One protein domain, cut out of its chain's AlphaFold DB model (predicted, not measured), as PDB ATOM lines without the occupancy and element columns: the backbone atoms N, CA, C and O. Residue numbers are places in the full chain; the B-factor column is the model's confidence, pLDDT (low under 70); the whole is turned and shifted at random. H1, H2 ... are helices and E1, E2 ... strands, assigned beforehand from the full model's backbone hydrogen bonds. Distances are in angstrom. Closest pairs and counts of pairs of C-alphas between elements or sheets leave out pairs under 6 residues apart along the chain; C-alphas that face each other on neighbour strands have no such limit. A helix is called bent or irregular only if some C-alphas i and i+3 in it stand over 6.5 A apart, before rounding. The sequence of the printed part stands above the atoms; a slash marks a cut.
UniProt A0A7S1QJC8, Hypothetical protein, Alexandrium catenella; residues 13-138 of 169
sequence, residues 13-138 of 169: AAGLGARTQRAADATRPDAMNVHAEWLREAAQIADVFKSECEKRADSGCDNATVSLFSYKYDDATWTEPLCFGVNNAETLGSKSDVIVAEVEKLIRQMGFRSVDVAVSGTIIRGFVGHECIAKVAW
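What this domain is: This is residues 13 to 138 of the 169 residues of the protein "Hypothetical protein" of Alexandrium catenella (UniProt A0A7S1QJC8). A very long bent helix, H1, runs across one face of a small, twisted three-stranded sheet; H2 covers the same face, and the other face is bare. H1a, the first arm of H1, reaches out beyond this two-layer body, and its residues 13 to 19 stick out. The printed part has 126 residues, in the order H1, E1, H2, E2, E3; the sheet runs E1, E3, E2, antiparallel. The class is mixed, helices and strands; the whole is loose, with a radius of gyration of the C-alphas of 18.7 A, and flat, spanning 68 by 37 by 18 A.

Where its parts are: H1, residues 13 to 58, was assigned as one helix by its hydrogen bonds but is bent: C-alphas 26 and 29 are 6.7 A apart. H1a, residues 13 to 26, begins at C-alpha 13 (219.075, 201.315, 168.412); H1b, residues 29 to 58, is 44.2 A long. E1 is residues 63 to 72, H2 residues 95 to 109, E2 residues 114 to 124 with a bend of 53 degrees at residue 121, and E3 residues 127 to 137, 31.6 A, ending at C-alpha 137 (185.260, 226.549, 210.251).

How they stand to each other: Inner strand E3 pairs with E1, N 66 to O 134 at 2.9 A, and in a hairpin with E2, N 120 to O 131 at 2.8 A. E1, H2, E2 form a split strand-helix-strand unit, E3 between its strands, with a right-handed crossover. H2 is on the sheet, along E3 at 5 degrees on the local plane; the closest C-alphas of H2 and E2 are Glu 104 and Val 117, 6.3 A. H1b, on the same face, runs slantwise to E1 at 35 degrees on the local plane; their closest C-alphas are Ile 45 and Leu 68, 6.3 A. H1b touches H2 with residues 38 to 46 alone, closest at the C-alphas of Ala 42 and Ile 99, 5.3 A, a steep tilt of 44 degrees, the same way. H1a is apart from H2 and the strands. In H1a, H1b and H2 every O i to N i+4 pair is within hydrogen-bond range.

The domain as a whole: The C-alphas farthest apart, Ala 13 and Gly 60, are 69.0 A apart. The printed part has no cut; the link E1 to H2, 22 residues, is long. pLDDT is under 70 at residues 13 to 21, 23 to 29, 72 to 92 and 122 to 128.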
ATOM      1  N   ALA A  13     220.376 201.052 167.794       62.50
ATOM      2  CA  ALA A  13     219.075 201.315 168.412       62.50
ATOM      3  C   ALA A  13     218.795 200.418 169.632       62.50
ATOM      4  O   ALA A  13     218.347 200.915 170.663       62.50
ATOM      5  N   ALA A  14     219.117 199.120 169.564       68.19
ATOM      6  CA  ALA A  14     218.990 198.218 170.712       68.19
ATOM      7  C   ALA A  14     219.952 198.609 171.850       68.19
ATOM      8  O   ALA A  14     219.592 198.562 173.026       68.19
ATOM      9  N   GLY A  15     221.159 199.066 171.499       67.00
ATOM     10  CA  GLY A  15     222.128 199.610 172.449       67.00
ATOM     11  C   GLY A  15     221.642 200.886 173.144       67.00
ATOM     12  O   GLY A  15     221.847 201.028 174.350       67.00
ATOM     13  N   LEU A  16     220.975 201.788 172.416       57.09
ATOM     14  CA  LEU A  16     220.337 202.975 172.990       57.09
ATOM     15  C   LEU A  16     219.153 202.601 173.887       57.09
ATOM     16  O   LEU A  16     219.128 203.023 175.038       57.09
ATOM     17  N   GLY A  17     218.240 201.742 173.426       64.38
ATOM     18  CA  GLY A  17     217.088 201.290 174.217       64.38
ATOM     19  C   GLY A  17     217.493 200.656 175.552       64.38
ATOM     20  O   GLY A  17     216.965 201.018 176.601       64.38
ATOM     21  N   ALA A  18     218.515 199.795 175.549       69.56
ATOM     22  CA  ALA A  18     219.044 199.187 176.772       69.56
ATOM     23  C   ALA A  18     219.748 200.186 177.712       69.56
ATOM     24  O   ALA A  18     219.883 199.929 178.909       69.56
ATOM     25  N   ARG A  19     220.259 201.313 177.199       66.88
ATOM     26  CA  ARG A  19     220.814 202.395 178.032       66.88
ATOM     27  C   ARG A  19     219.697 203.235 178.641       66.88
ATOM     28  O   ARG A  19     219.743 203.484 179.840       66.88
ATOM     29  N   THR A  20     218.683 203.586 177.854       66.94
ATOM     30  CA  THR A  20     217.504 204.323 178.325       66.94
ATOM     31  C   THR A  20     216.758 203.550 179.406       66.94
ATOM     32  O   THR A  20     216.440 204.125 180.440       66.94
ATOM     33  N   GLN A  21     216.546 202.243 179.216       69.12
ATOM     34  CA  GLN A  21     215.869 201.408 180.209       69.12
ATOM     35  C   GLN A  21     216.659 201.328 181.521       69.12
ATOM     36  O   GLN A  21     216.093 201.532 182.586       69.12
ATOM     37  N   ARG A  22     217.984 201.128 181.453       70.31
ATOM     38  CA  ARG A  22     218.839 201.125 182.653       70.31
ATOM     39  C   ARG A  22     218.835 202.463 183.386       70.31
ATOM     40  O   ARG A  22     218.830 202.469 184.611       70.31
ATOM     41  N   ALA A  23     218.837 203.577 182.655       65.38
ATOM     42  CA  ALA A  23     218.724 204.902 183.256       65.38
ATOM     43  C   ALA A  23     217.357 205.091 183.936       65.38
ATOM     44  O   ALA A  23     217.304 205.528 185.080       65.38
ATOM     45  N   ALA A  24     216.268 204.684 183.279       66.25
ATOM     46  CA  ALA A  24     214.921 204.743 183.844       66.25
ATOM     47  C   ALA A  24     214.782 203.882 185.114       66.25
ATOM     48  O   ALA A  24     214.264 204.352 186.128       66.25
ATOM     49  N   ASP A  25     215.291 202.649 185.085       68.00
ATOM     50  CA  ASP A  25     215.251 201.737 186.230       68.00
ATOM     51  C   ASP A  25     216.095 202.247 187.408       68.00
ATOM     52  O   ASP A  25     215.696 202.064 188.554       68.00
ATOM     53  N   ALA A  26     217.212 202.938 187.144       64.88
ATOM     54  CA  ALA A  26     218.021 203.576 188.183       64.88
ATOM     55  C   ALA A  26     217.300 204.760 188.855       64.88
ATOM     56  O   ALA A  26     217.415 204.925 190.062       64.88
ATOM     57  N   THR A  27     216.520 205.545 188.101       63.34
ATOM     58  CA  THR A  27     215.797 206.724 188.626       63.34
ATOM     59  C   THR A  27     214.487 206.402 189.349       63.34
ATOM     60  O   THR A  27     213.980 207.224 190.110       63.34
ATOM     61  N   ARG A  28     213.897 205.222 189.115       67.31
ATOM     62  CA  ARG A  28     212.597 204.854 189.701       67.31
ATOM     63  C   ARG A  28     212.626 204.794 191.239       67.31
ATOM     64  O   ARG A  28     211.717 205.368 191.839       67.31
ATOM     65  N   PRO A  29     213.614 204.145 191.892       66.81
ATOM     66  CA  PRO A  29     213.739 204.182 193.349       66.81
ATOM     67  C   PRO A  29     213.847 205.608 193.897       66.81
ATOM     68  O   PRO A  29     213.187 205.926 194.881       66.81
ATOM     69  N   ASP A  30     214.606 206.479 193.227       74.62
ATOM     70  CA  ASP A  30     214.793 207.869 193.655       74.62
ATOM     71  C   ASP A  30     213.477 208.654 193.599       74.62
ATOM     72  O   ASP A  30     213.102 209.297 194.577       74.62
ATOM     73  N   ALA A  31     212.714 208.531 192.509       74.12
ATOM     74  CA  ALA A  31     211.412 209.188 192.374       74.12
ATOM     75  C   ALA A  31     210.399 208.720 193.438       74.12
ATOM     76  O   ALA A  31     209.672 209.533 194.007       74.12
ATOM     77  N   MET A  32     210.370 207.417 193.746       76.88
ATOM     78  CA  MET A  32     209.501 206.878 194.801       76.88
ATOM     79  C   MET A  32     209.895 207.384 196.193       76.88
ATOM     80  O   MET A  32     209.020 207.728 196.987       76.88
ATOM     81  N   ASN A  33     211.197 207.446 196.483       83.38
ATOM     82  CA  ASN A  33     211.708 207.936 197.762       83.38
ATOM     83  C   ASN A  33     211.385 209.420 197.964       83.38
ATOM     84  O   ASN A  33     210.904 209.801 199.030       83.38
ATOM     85  N   VAL A  34     211.579 210.237 196.927       81.62
ATOM     86  CA  VAL A  34     211.253 211.668 196.963       81.62
ATOM     87  C   VAL A  34     209.753 211.891 197.172       81.62
ATOM     88  O   VAL A  34     209.356 212.704 198.002       81.62
ATOM     89  N   HIS A  35     208.899 211.125 196.490       82.81
ATOM     90  CA  HIS A  35     207.456 211.223 196.689       82.81
ATOM     91  C   HIS A  35     207.039 210.864 198.123       82.81
ATOM     92  O   HIS A  35     206.235 211.566 198.734       82.81
ATOM     93  N   ALA A  36     207.609 209.799 198.694       85.50
ATOM     94  CA  ALA A  36     207.348 209.425 200.083       85.50
ATOM     95  C   ALA A  36     207.788 210.520 201.072       85.50
ATOM     96  O   ALA A  36     207.104 210.773 202.066       85.50
ATOM     97  N   GLU A  37     208.900 211.200 200.790       86.12
ATOM     98  CA  GLU A  37     209.345 212.355 201.565       86.12
ATOM     99  C   GLU A  37     208.343 213.513 201.502       86.12
ATOM    100  O   GLU A  37     207.991 214.055 202.551       86.12
ATOM    101  N   TRP A  38     207.810 213.835 200.323       88.56
ATOM    102  CA  TRP A  38     206.790 214.878 200.182       88.56
ATOM    103  C   TRP A  38     205.502 214.554 200.938       88.56
ATOM    104  O   TRP A  38     204.942 215.427 201.596       88.56
ATOM    105  N   LEU A  39     205.046 213.297 200.908       89.88
ATOM    106  CA  LEU A  39     203.871 212.874 201.678       89.88
ATOM    107  C   LEU A  39     204.097 213.006 203.191       89.88
ATOM    108  O   LEU A  39     203.187 213.376 203.934       89.88
ATOM    109  N   ARG A  40     205.321 212.745 203.661       91.31
ATOM    110  CA  ARG A  40     205.699 212.963 205.063       91.31
ATOM    111  C   ARG A  40     205.709 214.451 205.419       91.31
ATOM    112  O   ARG A  40     205.241 214.802 206.498       91.31
ATOM    113  N   GLU A  41     206.209 215.319 204.542       89.62
ATOM    114  CA  GLU A  41     206.132 216.775 204.736       89.62
ATOM    115  C   GLU A  41     204.673 217.257 204.796       89.62
ATOM    116  O   GLU A  41     204.314 218.021 205.689       89.62
ATOM    117  N   ALA A  42     203.805 216.753 203.910       90.62
ATOM    118  CA  ALA A  42     202.373 217.057 203.930       90.62
ATOM    119  C   ALA A  42     201.720 216.675 205.271       90.62
ATOM    120  O   ALA A  42     200.960 217.462 205.838       90.62
ATOM    121  N   ALA A  43     202.060 215.506 205.822       91.00
ATOM    122  CA  ALA A  43     201.579 215.087 207.137       91.00
ATOM    123  C   ALA A  43     202.051 216.027 208.263       91.00
ATOM    124  O   ALA A  43     201.248 216.432 209.099       91.00
ATOM    125  N   GLN A  44     203.323 216.443 208.251       90.25
ATOM    126  CA  GLN A  44     203.862 217.390 209.238       90.25
ATOM    127  C   GLN A  44     203.153 218.750 209.183       90.25
ATOM    128  O   GLN A  44     202.838 219.328 210.223       90.25
ATOM    129  N   ILE A  45     202.865 219.249 207.979       90.06
ATOM    130  CA  ILE A  45     202.103 220.489 207.782       90.06
ATOM    131  C   ILE A  45     200.691 220.345 208.366       90.06
ATOM    132  O   ILE A  45     200.222 221.241 209.071       90.06
ATOM    133  N   ALA A  46     200.023 219.213 208.122       88.06
ATOM    134  CA  ALA A  46     198.692 218.944 208.665       88.06
ATOM    135  C   ALA A  46     198.684 218.861 210.206       88.06
ATOM    136  O   ALA A  46     197.746 219.356 210.835       88.06
ATOM    137  N   ASP A  47     199.729 218.304 210.822       86.94
ATOM    138  CA  ASP A  47     199.868 218.243 212.284       86.94
ATOM    139  C   ASP A  47     200.038 219.637 212.907       86.94
ATOM    140  O   ASP A  47     199.373 219.969 213.894       86.94
ATOM    141  N   VAL A  48     200.880 220.488 212.310       85.44
ATOM    142  CA  VAL A  48     201.034 221.888 212.745       85.44
ATOM    143  C   VAL A  48     199.712 222.639 212.594       85.44
ATOM    144  O   VAL A  48     199.270 223.311 213.528       85.44
ATOM    145  N   PHE A  49     199.039 222.473 211.453       86.69
ATOM    146  CA  PHE A  49     197.726 223.060 211.201       86.69
ATOM    147  C   PHE A  49     196.694 222.653 212.265       86.69
ATOM    148  O   PHE A  49     195.955 223.504 212.771       86.69
ATOM    149  N   LYS A  50     196.661 221.368 212.638       83.81
ATOM    150  CA  LYS A  50     195.773 220.853 213.684       83.81
ATOM    151  C   LYS A  50     196.044 221.536 215.027       83.81
ATOM    152  O   LYS A  50     195.102 222.022 215.651       83.81
ATOM    153  N   SER A  51     197.313 221.633 215.430       82.75
ATOM    154  CA  SER A  51     197.698 222.294 216.684       82.75
ATOM    155  C   SER A  51     197.271 223.766 216.722       82.75
ATOM    156  O   SER A  51     196.781 224.245 217.743       82.75
ATOM    157  N   GLU A  52     197.396 224.491 215.608       84.00
ATOM    158  CA  GLU A  52     196.936 225.884 215.528       84.00
ATOM    159  C   GLU A  52     195.410 226.013 215.620       84.00
ATOM    160  O   GLU A  52     194.903 226.944 216.251       84.00
ATOM    161  N   CYS A  53     194.654 225.070 215.048       82.00
ATOM    162  CA  CYS A  53     193.199 225.043 215.197       82.00
ATOM    163  C   CYS A  53     192.778 224.798 216.654       82.00
ATOM    164  O   CYS A  53     191.879 225.483 217.140       82.00
ATOM    165  N   GLU A  54     193.444 223.877 217.359       85.69
ATOM    166  CA  GLU A  54     193.199 223.593 218.782       85.69
ATOM    167  C   GLU A  54     193.431 224.842 219.648       85.69
ATOM    168  O   GLU A  54     192.524 225.264 220.363       85.69
ATOM    169  N   LYS A  55     194.570 225.532 219.482       79.19
ATOM    170  CA  LYS A  55     194.863 226.793 220.199       79.19
ATOM    171  C   LYS A  55     193.794 227.866 219.975       79.19
ATOM    172  O   LYS A  55     193.456 228.642 220.875       79.19
ATOM    173  N   ARG A  56     193.272 227.949 218.750       81.31
ATOM    174  CA  ARG A  56     192.251 228.936 218.381       81.31
ATOM    175  C   ARG A  56     190.887 228.573 218.970       81.31
ATOM    176  O   ARG A  56     190.172 229.469 219.418       81.31
ATOM    177  N   ALA A  57     190.555 227.284 219.022       82.81
ATOM    178  CA  ALA A  57     189.365 226.783 219.703       82.81
ATOM    179  C   ALA A  57     189.422 227.035 221.220       82.81
ATOM    180  O   ALA A  57     188.437 227.515 221.779       82.81
ATOM    181  N   ASP A  58     190.578 226.829 221.863       81.06
ATOM    182  CA  ASP A  58     190.793 227.142 223.289       81.06
ATOM    183  C   ASP A  58     190.580 228.633 223.596       81.06
ATOM    184  O   ASP A  58     190.152 229.011 224.686       81.06
ATOM    185  N   SER A  59     190.817 229.493 222.602       83.19
ATOM    186  CA  SER A  59     190.565 230.937 222.675       83.19
ATOM    187  C   SER A  59     189.106 231.322 222.371       83.19
ATOM    188  O   SER A  59     188.799 232.504 222.230       83.19
ATOM    189  N   GLY A  60     188.201 230.348 222.232       82.19
ATOM    190  CA  GLY A  60     186.778 230.563 221.964       82.19
ATOM    191  C   GLY A  60     186.432 230.887 220.507       82.19
ATOM    192  O   GLY A  60     185.313 231.319 220.233       82.19
ATOM    193  N   CYS A  61     187.359 230.700 219.563       79.06
ATOM    194  CA  CYS A  61     187.066 230.882 218.140       79.06
ATOM    195  C   CYS A  61     186.366 229.646 217.549       79.06
ATOM    196  O   CYS A  61     186.532 228.525 218.030       79.06
ATOM    197  N   ASP A  62     185.633 229.838 216.452       82.88
ATOM    198  CA  ASP A  62     184.947 228.774 215.700       82.88
ATOM    199  C   ASP A  62     185.468 228.592 214.259       82.88
ATOM    200  O   ASP A  62     184.912 227.836 213.452       82.88
ATOM    201  N   ASN A  63     186.535 229.319 213.929       85.25
ATOM    202  CA  ASN A  63     187.154 229.367 212.617       85.25
ATOM    203  C   ASN A  63     188.662 229.622 212.717       85.25
ATOM    204  O   ASN A  63     189.155 230.176 213.706       85.25
ATOM    205  N   ALA A  64     189.388 229.247 211.664       79.00
ATOM    206  CA  ALA A  64     190.799 229.552 211.506       79.00
ATOM    207  C   ALA A  64     191.148 229.908 210.058       79.00
ATOM    208  O   ALA A  64     190.604 229.355 209.108       79.00
ATOM    209  N   THR A  65     192.096 230.827 209.904       88.50
ATOM    210  CA  THR A  65     192.891 231.034 208.687       88.50
ATOM    211  C   THR A  65     194.341 230.802 209.078       88.50
ATOM    212  O   THR A  65     194.822 231.473 209.994       88.50
ATOM    213  N   VAL A  66     194.989 229.831 208.439       82.25
ATOM    214  CA  VAL A  66     196.338 229.361 208.766       82.25
ATOM    215  C   VAL A  66     197.165 229.333 207.486       82.25
ATOM    216  O   VAL A  66     196.737 228.769 206.480       82.25
ATOM    217  N   SER A  67     198.347 229.946 207.527       86.50
ATOM    218  CA  SER A  67     199.362 229.778 206.487       86.50
ATOM    219  C   SER A  67     199.998 228.401 206.655       86.50
ATOM    220  O   SER A  67     200.577 228.117 207.702       86.50
ATOM    221  N   LEU A  68     199.823 227.527 205.666       84.56
ATOM    222  CA  LEU A  68     200.320 226.151 205.694       84.56
ATOM    223  C   LEU A  68     201.814 226.106 205.371       84.56
ATOM    224  O   LEU A  68     202.584 225.426 206.044       84.56
ATOM    225  N   PHE A  69     202.215 226.837 204.333       82.94
ATOM    226  CA  PHE A  69     203.604 227.037 203.944       82.94
ATOM    227  C   PHE A  69     203.708 228.243 203.007       82.94
ATOM    228  O   PHE A  69     202.747 228.618 202.332       82.94
ATOM    229  N   SER A  70     204.902 228.823 202.928       77.88
ATOM    230  CA  SER A  70     205.244 229.826 201.923       77.88
ATOM    231  C   SER A  70     206.567 229.463 201.266       77.88
ATOM    232  O   SER A  70     207.455 228.908 201.912       77.88
ATOM    233  N   TYR A  71     206.694 229.767 199.981       72.69
ATOM    234  CA  TYR A  71     207.943 229.608 199.254       72.69
ATOM    235  C   TYR A  71     208.235 230.832 198.397       72.69
ATOM    236  O   TYR A  71     207.342 231.484 197.852       72.69
ATOM    237  N   LYS A  72     209.524 231.143 198.284       69.94
ATOM    238  CA  LYS A  72     210.054 232.141 197.357       69.94
ATOM    239  C   LYS A  72     210.842 231.405 196.288       69.94
ATOM    240  O   LYS A  72     211.595 230.496 196.627       69.94
ATOM    241  N   TYR A  73     210.730 231.843 195.041       61.09
ATOM    242  CA  TYR A  73     211.492 231.234 193.947       61.09
ATOM    243  C   TYR A  73     213.014 231.350 194.123       61.09
ATOM    244  O   TYR A  73     213.733 230.451 193.707       61.09
ATOM    245  N   ASP A  74     213.492 232.388 194.815       61.50
ATOM    246  CA  ASP A  74     214.930 232.681 194.902       61.50
ATOM    247  C   ASP A  74     215.626 232.112 196.149       61.50
ATOM    248  O   ASP A  74     216.851 232.119 196.225       61.50
ATOM    249  N   ASP A  75     214.878 231.644 197.152       56.34
ATOM    250  CA  ASP A  75     215.444 231.360 198.485       56.34
ATOM    251  C   ASP A  75     215.838 229.883 198.674       56.34
ATOM    252  O   ASP A  75     216.276 229.511 199.755       56.34
ATOM    253  N   ALA A  76     215.667 229.026 197.655       54.62
ATOM    254  CA  ALA A  76     216.012 227.587 197.620       54.62
ATOM    255  C   ALA A  76     215.497 226.701 198.790       54.62
ATOM    256  O   ALA A  76     215.682 225.484 198.782       54.62
ATOM    257  N   THR A  77     214.833 227.294 199.782       57.12
ATOM    258  CA  THR A  77     214.368 226.701 201.046       57.12
ATOM    259  C   THR A  77     213.155 225.808 200.839       57.12
ATOM    260  O   THR A  77     213.003 224.797 201.515       57.12
ATOM    261  N   TRP A  78     212.341 226.140 199.841       62.25
ATOM    262  CA  TRP A  78     211.464 225.216 199.137       62.25
ATOM    263  C   TRP A  78     212.013 225.143 197.719       62.25
ATOM    264  O   TRP A  78     211.693 225.971 196.870       62.25
ATOM    265  N   THR A  79     212.976 224.241 197.536       51.56
ATOM    266  CA  THR A  79     213.721 224.054 196.287       51.56
ATOM    267  C   THR A  79     212.746 223.863 195.128       51.56
ATOM    268  O   THR A  79     211.643 223.364 195.348       51.56
ATOM    269  N   GLU A  80     213.159 224.318 193.937       53.31
ATOM    270  CA  GLU A  80     212.417 224.345 192.667       53.31
ATOM    271  C   GLU A  80     211.342 223.251 192.548       53.31
ATOM    272  O   GLU A  80     211.582 222.136 193.005       53.31
ATOM    273  N   PRO A  81     210.182 223.510 191.913       55.97
ATOM    274  CA  PRO A  81     209.154 222.501 191.652       55.97
ATOM    275  C   PRO A  81     209.720 221.367 190.779       55.97
ATOM    276  O   PRO A  81     209.535 221.327 189.564       55.97
ATOM    277  N   LEU A  82     210.458 220.447 191.399       54.38
ATOM    278  CA  LEU A  82     211.110 219.336 190.740       54.38
ATOM    279  C   LEU A  82     210.000 218.394 190.305       54.38
ATOM    280  O   LEU A  82     209.278 217.834 191.126       54.38
ATOM    281  N   CYS A  83     209.847 218.257 188.996       57.59
ATOM    282  CA  CYS A  83     208.965 217.270 188.408       57.59
ATOM    283  C   CYS A  83     209.751 215.966 188.292       57.59
ATOM    284  O   CYS A  83     210.707 215.882 187.520       57.59
ATOM    285  N   PHE A  84     209.357 214.945 189.048       58.84
ATOM    286  CA  PHE A  84     209.950 213.618 188.917       58.84
ATOM    287  C   PHE A  84     209.074 212.768 188.003       58.84
ATOM    288  O   PHE A  84     207.921 212.478 188.309       58.84
ATOM    289  N   GLY A  85     209.619 212.376 186.857       55.72
ATOM    290  CA  GLY A  85     209.000 211.421 185.946       55.72
ATOM    291  C   GLY A  85     210.000 210.330 185.594       55.72
ATOM    292  O   GLY A  85     211.180 210.606 185.380       55.72
ATOM    293  N   VAL A  86     209.536 209.086 185.522       56.28
ATOM    294  CA  VAL A  86     210.301 208.012 184.872       56.28
ATOM    295  C   VAL A  86     209.973 208.079 183.377       56.28
ATOM    296  O   VAL A  86     208.837 208.375 183.023       56.28
ATOM    297  N   ASN A  87     210.934 207.837 182.478       49.62
ATOM    298  CA  ASN A  87     210.671 207.859 181.030       49.62
ATOM    299  C   ASN A  87     209.448 206.986 180.675       49.62
ATOM    300  O   ASN A  87     209.414 205.809 181.030       49.62
ATOM    301  N   ASN A  88     208.470 207.569 179.967       50.78
ATOM    302  CA  ASN A  88     207.155 206.988 179.632       50.78
ATOM    303  C   ASN A  88     206.228 206.654 180.824       50.78
ATOM    304  O   ASN A  88     205.203 206.007 180.617       50.78
ATOM    305  N   ALA A  89     206.555 207.082 182.044       57.44
ATOM    306  CA  ALA A  89     205.635 207.080 183.176       57.44
ATOM    307  C   ALA A  89     205.019 208.471 183.357       57.44
ATOM    308  O   ALA A  89     205.630 209.491 183.032       57.44
ATOM    309  N   GLU A  90     203.804 208.492 183.895       61.50
ATOM    310  CA  GLU A  90     203.127 209.716 184.311       61.50
ATOM    311  C   GLU A  90     204.030 210.475 185.298       61.50
ATOM    312  O   GLU A  90     204.590 209.892 186.229       61.50
ATOM    313  N   THR A  91     204.270 211.760 185.032       67.50
ATOM    314  CA  THR A  91     205.049 212.621 185.931       67.50
ATOM    315  C   THR A  91     204.341 212.680 187.284       67.50
ATOM    316  O   THR A  91     203.128 212.848 187.321       67.50
ATOM    317  N   LEU A  92     205.082 212.615 188.393       66.31
ATOM    318  CA  LEU A  92     204.540 212.715 189.758       66.31
ATOM    319  C   LEU A  92     204.001 214.119 190.107       66.31
ATOM    320  O   LEU A  92     203.687 214.388 191.260       66.31
ATOM    321  N   GLY A  93     203.898 215.019 189.126       73.31
ATOM    322  CA  GLY A  93     203.569 216.426 189.317       73.31
ATOM    323  C   GLY A  93     204.710 217.225 189.947       73.31
ATOM    324  O   GLY A  93     205.834 216.738 190.104       73.31
ATOM    325  N   SER A  94     204.417 218.479 190.279       79.31
ATOM    326  CA  SER A  94     205.322 219.314 191.066       79.31
ATOM    327  C   SER A  94     205.177 219.006 192.560       79.31
ATOM    328  O   SER A  94     204.091 218.648 193.025       79.31
ATOM    329  N   LYS A  95     206.249 219.207 193.341       82.19
ATOM    330  CA  LYS A  95     206.212 219.089 194.812       82.19
ATOM    331  C   LYS A  95     205.044 219.874 195.424       82.19
ATOM    332  O   LYS A  95     204.360 219.367 196.311       82.19
ATOM    333  N   SER A  96     204.814 221.101 194.949       80.12
ATOM    334  CA  SER A  96     203.729 221.954 195.434       80.12
ATOM    335  C   SER A  96     202.359 221.338 195.177       80.12
ATOM    336  O   SER A  96     201.556 221.294 196.102       80.12
ATOM    337  N   ASP A  97     202.101 220.808 193.979       82.75
ATOM    338  CA  ASP A  97     200.790 220.228 193.657       82.75
ATOM    339  C   ASP A  97     200.502 218.999 194.522       82.75
ATOM    340  O   ASP A  97     199.410 218.868 195.076       82.75
ATOM    341  N   VAL A  98     201.506 218.130 194.694       86.75
ATOM    342  CA  VAL A  98     201.389 216.924 195.525       86.75
ATOM    343  C   VAL A  98     201.104 217.288 196.979       86.75
ATOM    344  O   VAL A  98     200.178 216.743 197.580       86.75
ATOM    345  N   ILE A  99     201.871 218.222 197.549       87.69
ATOM    346  CA  ILE A  99     201.700 218.604 198.954       87.69
ATOM    347  C   ILE A  99     200.373 219.333 199.169       87.69
ATOM    348  O   ILE A  99     199.687 219.030 200.142       87.69
ATOM    349  N   VAL A 100     199.969 220.247 198.277       88.75
ATOM    350  CA  VAL A 100     198.669 220.935 198.384       88.75
ATOM    351  C   VAL A 100     197.528 219.924 198.370       88.75
ATOM    352  O   VAL A 100     196.686 219.955 199.267       88.75
ATOM    353  N   ALA A 101     197.526 219.001 197.405       90.31
ATOM    354  CA  ALA A 101     196.473 218.001 197.280       90.31
ATOM    355  C   ALA A 101     196.398 217.082 198.510       90.31
ATOM    356  O   ALA A 101     195.306 216.818 199.024       90.31
ATOM    357  N   GLU A 102     197.543 216.612 199.017       93.06
ATOM    358  CA  GLU A 102     197.558 215.718 200.177       93.06
ATOM    359  C   GLU A 102     197.200 216.452 201.477       93.06
ATOM    360  O   GLU A 102     196.407 215.935 202.264       93.06
ATOM    361  N   VAL A 103     197.689 217.680 201.695       90.81
ATOM    362  CA  VAL A 103     197.304 218.490 202.866       90.81
ATOM    363  C   VAL A 103     195.810 218.803 202.842       90.81
ATOM    364  O   VAL A 103     195.139 218.636 203.859       90.81
ATOM    365  N   GLU A 104     195.254 219.207 201.696       92.75
ATOM    366  CA  GLU A 104     193.817 219.464 201.571       92.75
ATOM    367  C   GLU A 104     192.998 218.220 201.937       92.75
ATOM    368  O   GLU A 104     192.044 218.302 202.718       92.75
ATOM    369  N   LYS A 105     193.394 217.050 201.426       92.81
ATOM    370  CA  LYS A 105     192.773 215.766 201.765       92.81
ATOM    371  C   LYS A 105     192.839 215.481 203.268       92.81
ATOM    372  O   LYS A 105     191.806 215.147 203.851       92.81
ATOM    373  N   LEU A 106     194.005 215.639 203.899       91.38
ATOM    374  CA  LEU A 106     194.182 215.432 205.342       91.38
ATOM    375  C   LEU A 106     193.304 216.387 206.165       91.38
ATOM    376  O   LEU A 106     192.620 215.948 207.085       91.38
ATOM    377  N   ILE A 107     193.241 217.672 205.800       89.06
ATOM    378  CA  ILE A 107     192.392 218.667 206.478       89.06
ATOM    379  C   ILE A 107     190.908 218.315 206.326       89.06
ATOM    380  O   ILE A 107     190.156 218.362 207.300       89.06
ATOM    381  N   ARG A 108     190.458 217.916 205.128       87.81
ATOM    382  CA  ARG A 108     189.062 217.501 204.901       87.81
ATOM    383  C   ARG A 108     188.670 216.293 205.755       87.81
ATOM    384  O   ARG A 108     187.538 216.237 206.237       87.81
ATOM    385  N   GLN A 109     189.595 215.363 205.996       88.69
ATOM    386  CA  GLN A 109     189.369 214.200 206.863       88.69
ATOM    387  C   GLN A 109     189.186 214.563 208.346       88.69
ATOM    388  O   GLN A 109     188.610 213.770 209.087       88.69
ATOM    389  N   MET A 110     189.593 215.761 208.784       88.44
ATOM    390  CA  MET A 110     189.406 216.219 210.170       88.44
ATOM    391  C   MET A 110     187.948 216.587 210.506       88.44
ATOM    392  O   MET A 110     187.624 216.802 211.671       88.44
ATOM    393  N   GLY A 111     187.048 216.651 209.516       85.88
ATOM    394  CA  GLY A 111     185.607 216.814 209.758       85.88
ATOM    395  C   GLY A 111     185.137 218.254 209.997       85.88
ATOM    396  O   GLY A 111     184.083 218.470 210.600       85.88
ATOM    397  N   PHE A 112     185.889 219.248 209.519       84.69
ATOM    398  CA  PHE A 112     185.463 220.649 209.544       84.69
ATOM    399  C   PHE A 112     184.150 220.869 208.774       84.69
ATOM    400  O   PHE A 112     183.828 220.166 207.817       84.69
ATOM    401  N   ARG A 113     183.390 221.895 209.172       86.56
ATOM    402  CA  ARG A 113     182.153 222.315 208.492       86.56
ATOM    403  C   ARG A 113     182.447 222.887 207.107       86.56
ATOM    404  O   ARG A 113     181.675 222.667 206.179       86.56
ATOM    405  N   SER A 114     183.530 223.645 206.990       87.94
ATOM    406  CA  SER A 114     184.013 224.201 205.729       87.94
ATOM    407  C   SER A 114     185.531 224.140 205.693       87.94
ATOM    408  O   SER A 114     186.173 224.364 206.719       87.94
ATOM    409  N   VAL A 115     186.074 223.862 204.510       88.88
ATOM    410  CA  VAL A 115     187.509 223.833 204.217       88.88
ATOM    411  C   VAL A 115     187.723 224.514 202.869       88.88
ATOM    412  O   VAL A 115     187.119 224.098 201.880       88.88
ATOM    413  N   ASP A 116     188.566 225.540 202.854       91.19
ATOM    414  CA  ASP A 116     189.031 226.260 201.667       91.19
ATOM    415  C   ASP A 116     190.561 226.330 201.725       91.19
ATOM    416  O   ASP A 116     191.116 226.941 202.638       91.19
ATOM    417  N   VAL A 117     191.238 225.649 200.802       88.19
ATOM    418  CA  VAL A 117     192.702 225.629 200.695       88.19
ATOM    419  C   VAL A 117     193.068 226.253 199.360       88.19
ATOM    420  O   VAL A 117     192.586 225.811 198.320       88.19
ATOM    421  N   ALA A 118     193.903 227.287 199.383       87.69
ATOM    422  CA  ALA A 118     194.260 228.029 198.184       87.69
ATOM    423  C   ALA A 118     195.731 228.436 198.196       87.69
ATOM    424  O   ALA A 118     196.273 228.847 199.223       87.69
ATOM    425  N   VAL A 119     196.349 228.384 197.017       83.25
ATOM    426  CA  VAL A 119     197.655 228.992 196.775       83.25
ATOM    427  C   VAL A 119     197.432 230.426 196.308       83.25
ATOM    428  O   VAL A 119     196.752 230.667 195.312       83.25
ATOM    429  N   SER A 120     198.002 231.384 197.031       80.56
ATOM    430  CA  SER A 120     197.988 232.801 196.689       80.56
ATOM    431  C   SER A 120     199.388 233.248 196.286       80.56
ATOM    432  O   SER A 120     200.363 232.972 196.984       80.56
ATOM    433  N   GLY A 121     199.492 233.972 195.172       76.56
ATOM    434  CA  GLY A 121     200.705 234.707 194.826       76.56
ATOM    435  C   GLY A 121     200.774 235.997 195.642       76.56
ATOM    436  O   GLY A 121     199.856 236.815 195.584       76.56
ATOM    437  N   THR A 122     201.859 236.195 196.383       68.00
ATOM    438  CA  THR A 122     202.087 237.385 197.208       68.00
ATOM    439  C   THR A 122     203.433 237.998 196.851       68.00
ATOM    440  O   THR A 122     204.457 237.319 196.822       68.00
ATOM    441  N   ILE A 123     203.468 239.308 196.607       66.38
ATOM    442  CA  ILE A 123     204.737 240.015 196.406       66.38
ATOM    443  C   ILE A 123     205.370 240.261 197.777       66.38
ATOM    444  O   ILE A 123     204.882 241.075 198.561       66.38
ATOM    445  N   ILE A 124     206.480 239.582 198.065       61.62
ATOM    446  CA  ILE A 124     207.246 239.738 199.302       61.62
ATOM    447  C   ILE A 124     208.565 240.423 198.948       61.62
ATOM    448  O   ILE A 124     209.447 239.826 198.337       61.62
ATOM    449  N   ARG A 125     208.714 241.694 199.351       60.97
ATOM    450  CA  ARG A 125     209.953 242.482 199.175       60.97
ATOM    451  C   ARG A 125     210.450 242.559 197.719       60.97
ATOM    452  O   ARG A 125     211.650 242.517 197.477       60.97
ATOM    453  N   GLY A 126     209.530 242.679 196.762       65.81
ATOM    454  CA  GLY A 126     209.853 242.793 195.333       65.81
ATOM    455  C   GLY A 126     209.986 241.460 194.590       65.81
ATOM    456  O   GLY A 126     210.167 241.478 193.379       65.81
ATOM    457  N   PHE A 127     209.826 240.328 195.280       65.50
ATOM    458  CA  PHE A 127     209.835 238.992 194.683       65.50
ATOM    459  C   PHE A 127     208.451 238.354 194.767       65.50
ATOM    460  O   PHE A 127     207.725 238.563 195.742       65.50
ATOM    461  N   VAL A 128     208.079 237.566 193.755       66.75
ATOM    462  CA  VAL A 128     206.850 236.765 193.795       66.75
ATOM    463  C   VAL A 128     207.099 235.574 194.718       66.75
ATOM    464  O   VAL A 128     207.853 234.662 194.386       66.75
ATOM    465  N   GLY A 129     206.502 235.609 195.902       72.94
ATOM    466  CA  GLY A 129     206.341 234.444 196.758       72.94
ATOM    467  C   GLY A 129     204.983 233.803 196.505       72.94
ATOM    468  O   GLY A 129     204.041 234.464 196.070       72.94
ATOM    469  N   HIS A 130     204.873 232.518 196.792       76.25
ATOM    470  CA  HIS A 130     203.590 231.837 196.871       76.25
ATOM    471  C   HIS A 130     203.359 231.396 198.308       76.25
ATOM    472  O   HIS A 130     204.281 230.967 199.002       76.25
ATOM    473  N   GLU A 131     202.119 231.514 198.754       81.25
ATOM    474  CA  GLU A 131     201.679 231.090 200.073       81.25
ATOM    475  C   GLU A 131     200.473 230.172 199.915       81.25
ATOM    476  O   GLU A 131     199.520 230.505 199.212       81.25
ATOM    477  N   CYS A 132     200.515 229.013 200.562       82.88
ATOM    478  CA  CYS A 132     199.365 228.132 200.667       82.88
ATOM    479  C   CYS A 132     198.632 228.432 201.974       82.88
ATOM    480  O   CYS A 132     199.214 228.331 203.055       82.88
ATOM    481  N   ILE A 133     197.361 228.810 201.876       86.12
ATOM    482  CA  ILE A 133     196.531 229.220 203.009       86.12
ATOM    483  C   ILE A 133     195.351 228.261 203.123       86.12
ATOM    484  O   ILE A 133     194.646 228.023 202.144       86.12
ATOM    485  N   ALA A 134     195.096 227.769 204.335       84.31
ATOM    486  CA  ALA A 134     193.890 227.029 204.677       84.31
ATOM    487  C   ALA A 134     192.954 227.883 205.537       84.31
ATOM    488  O   ALA A 134     193.350 228.446 206.560       84.31
ATOM    489  N   LYS A 135     191.685 227.934 205.143       89.25
ATOM    490  CA  LYS A 135     190.585 228.533 205.894       89.25
ATOM    491  C   LYS A 135     189.599 227.442 206.272       89.25
ATOM    492  O   LYS A 135     189.104 226.713 205.412       89.25
ATOM    493  N   VAL A 136     189.289 227.344 207.557       83.75
ATOM    494  CA  VAL A 136     188.359 226.343 208.080       83.75
ATOM    495  C   VAL A 136     187.367 226.946 209.059       83.75
ATOM    496  O   VAL A 136     187.654 227.937 209.730       83.75
ATOM    497  N   ALA A 137     186.202 226.315 209.163       79.12
ATOM    498  CA  ALA A 137     185.260 226.549 210.251       79.12
ATOM    499  C   ALA A 137     184.797 225.211 210.826       79.12
ATOM    500  O   ALA A 137     184.596 224.250 210.078       79.12
ATOM    501  N   TRP A 138     184.588 225.139 212.138       84.56
ATOM    502  CA  TRP A 138     184.096 223.938 212.818       84.56
ATOM    503  C   TRP A 138     182.708 224.151 213.420       84.56
ATOM    504  O   TRP A 138     182.166 225.255 213.456       84.56
TER     505      TRP A 138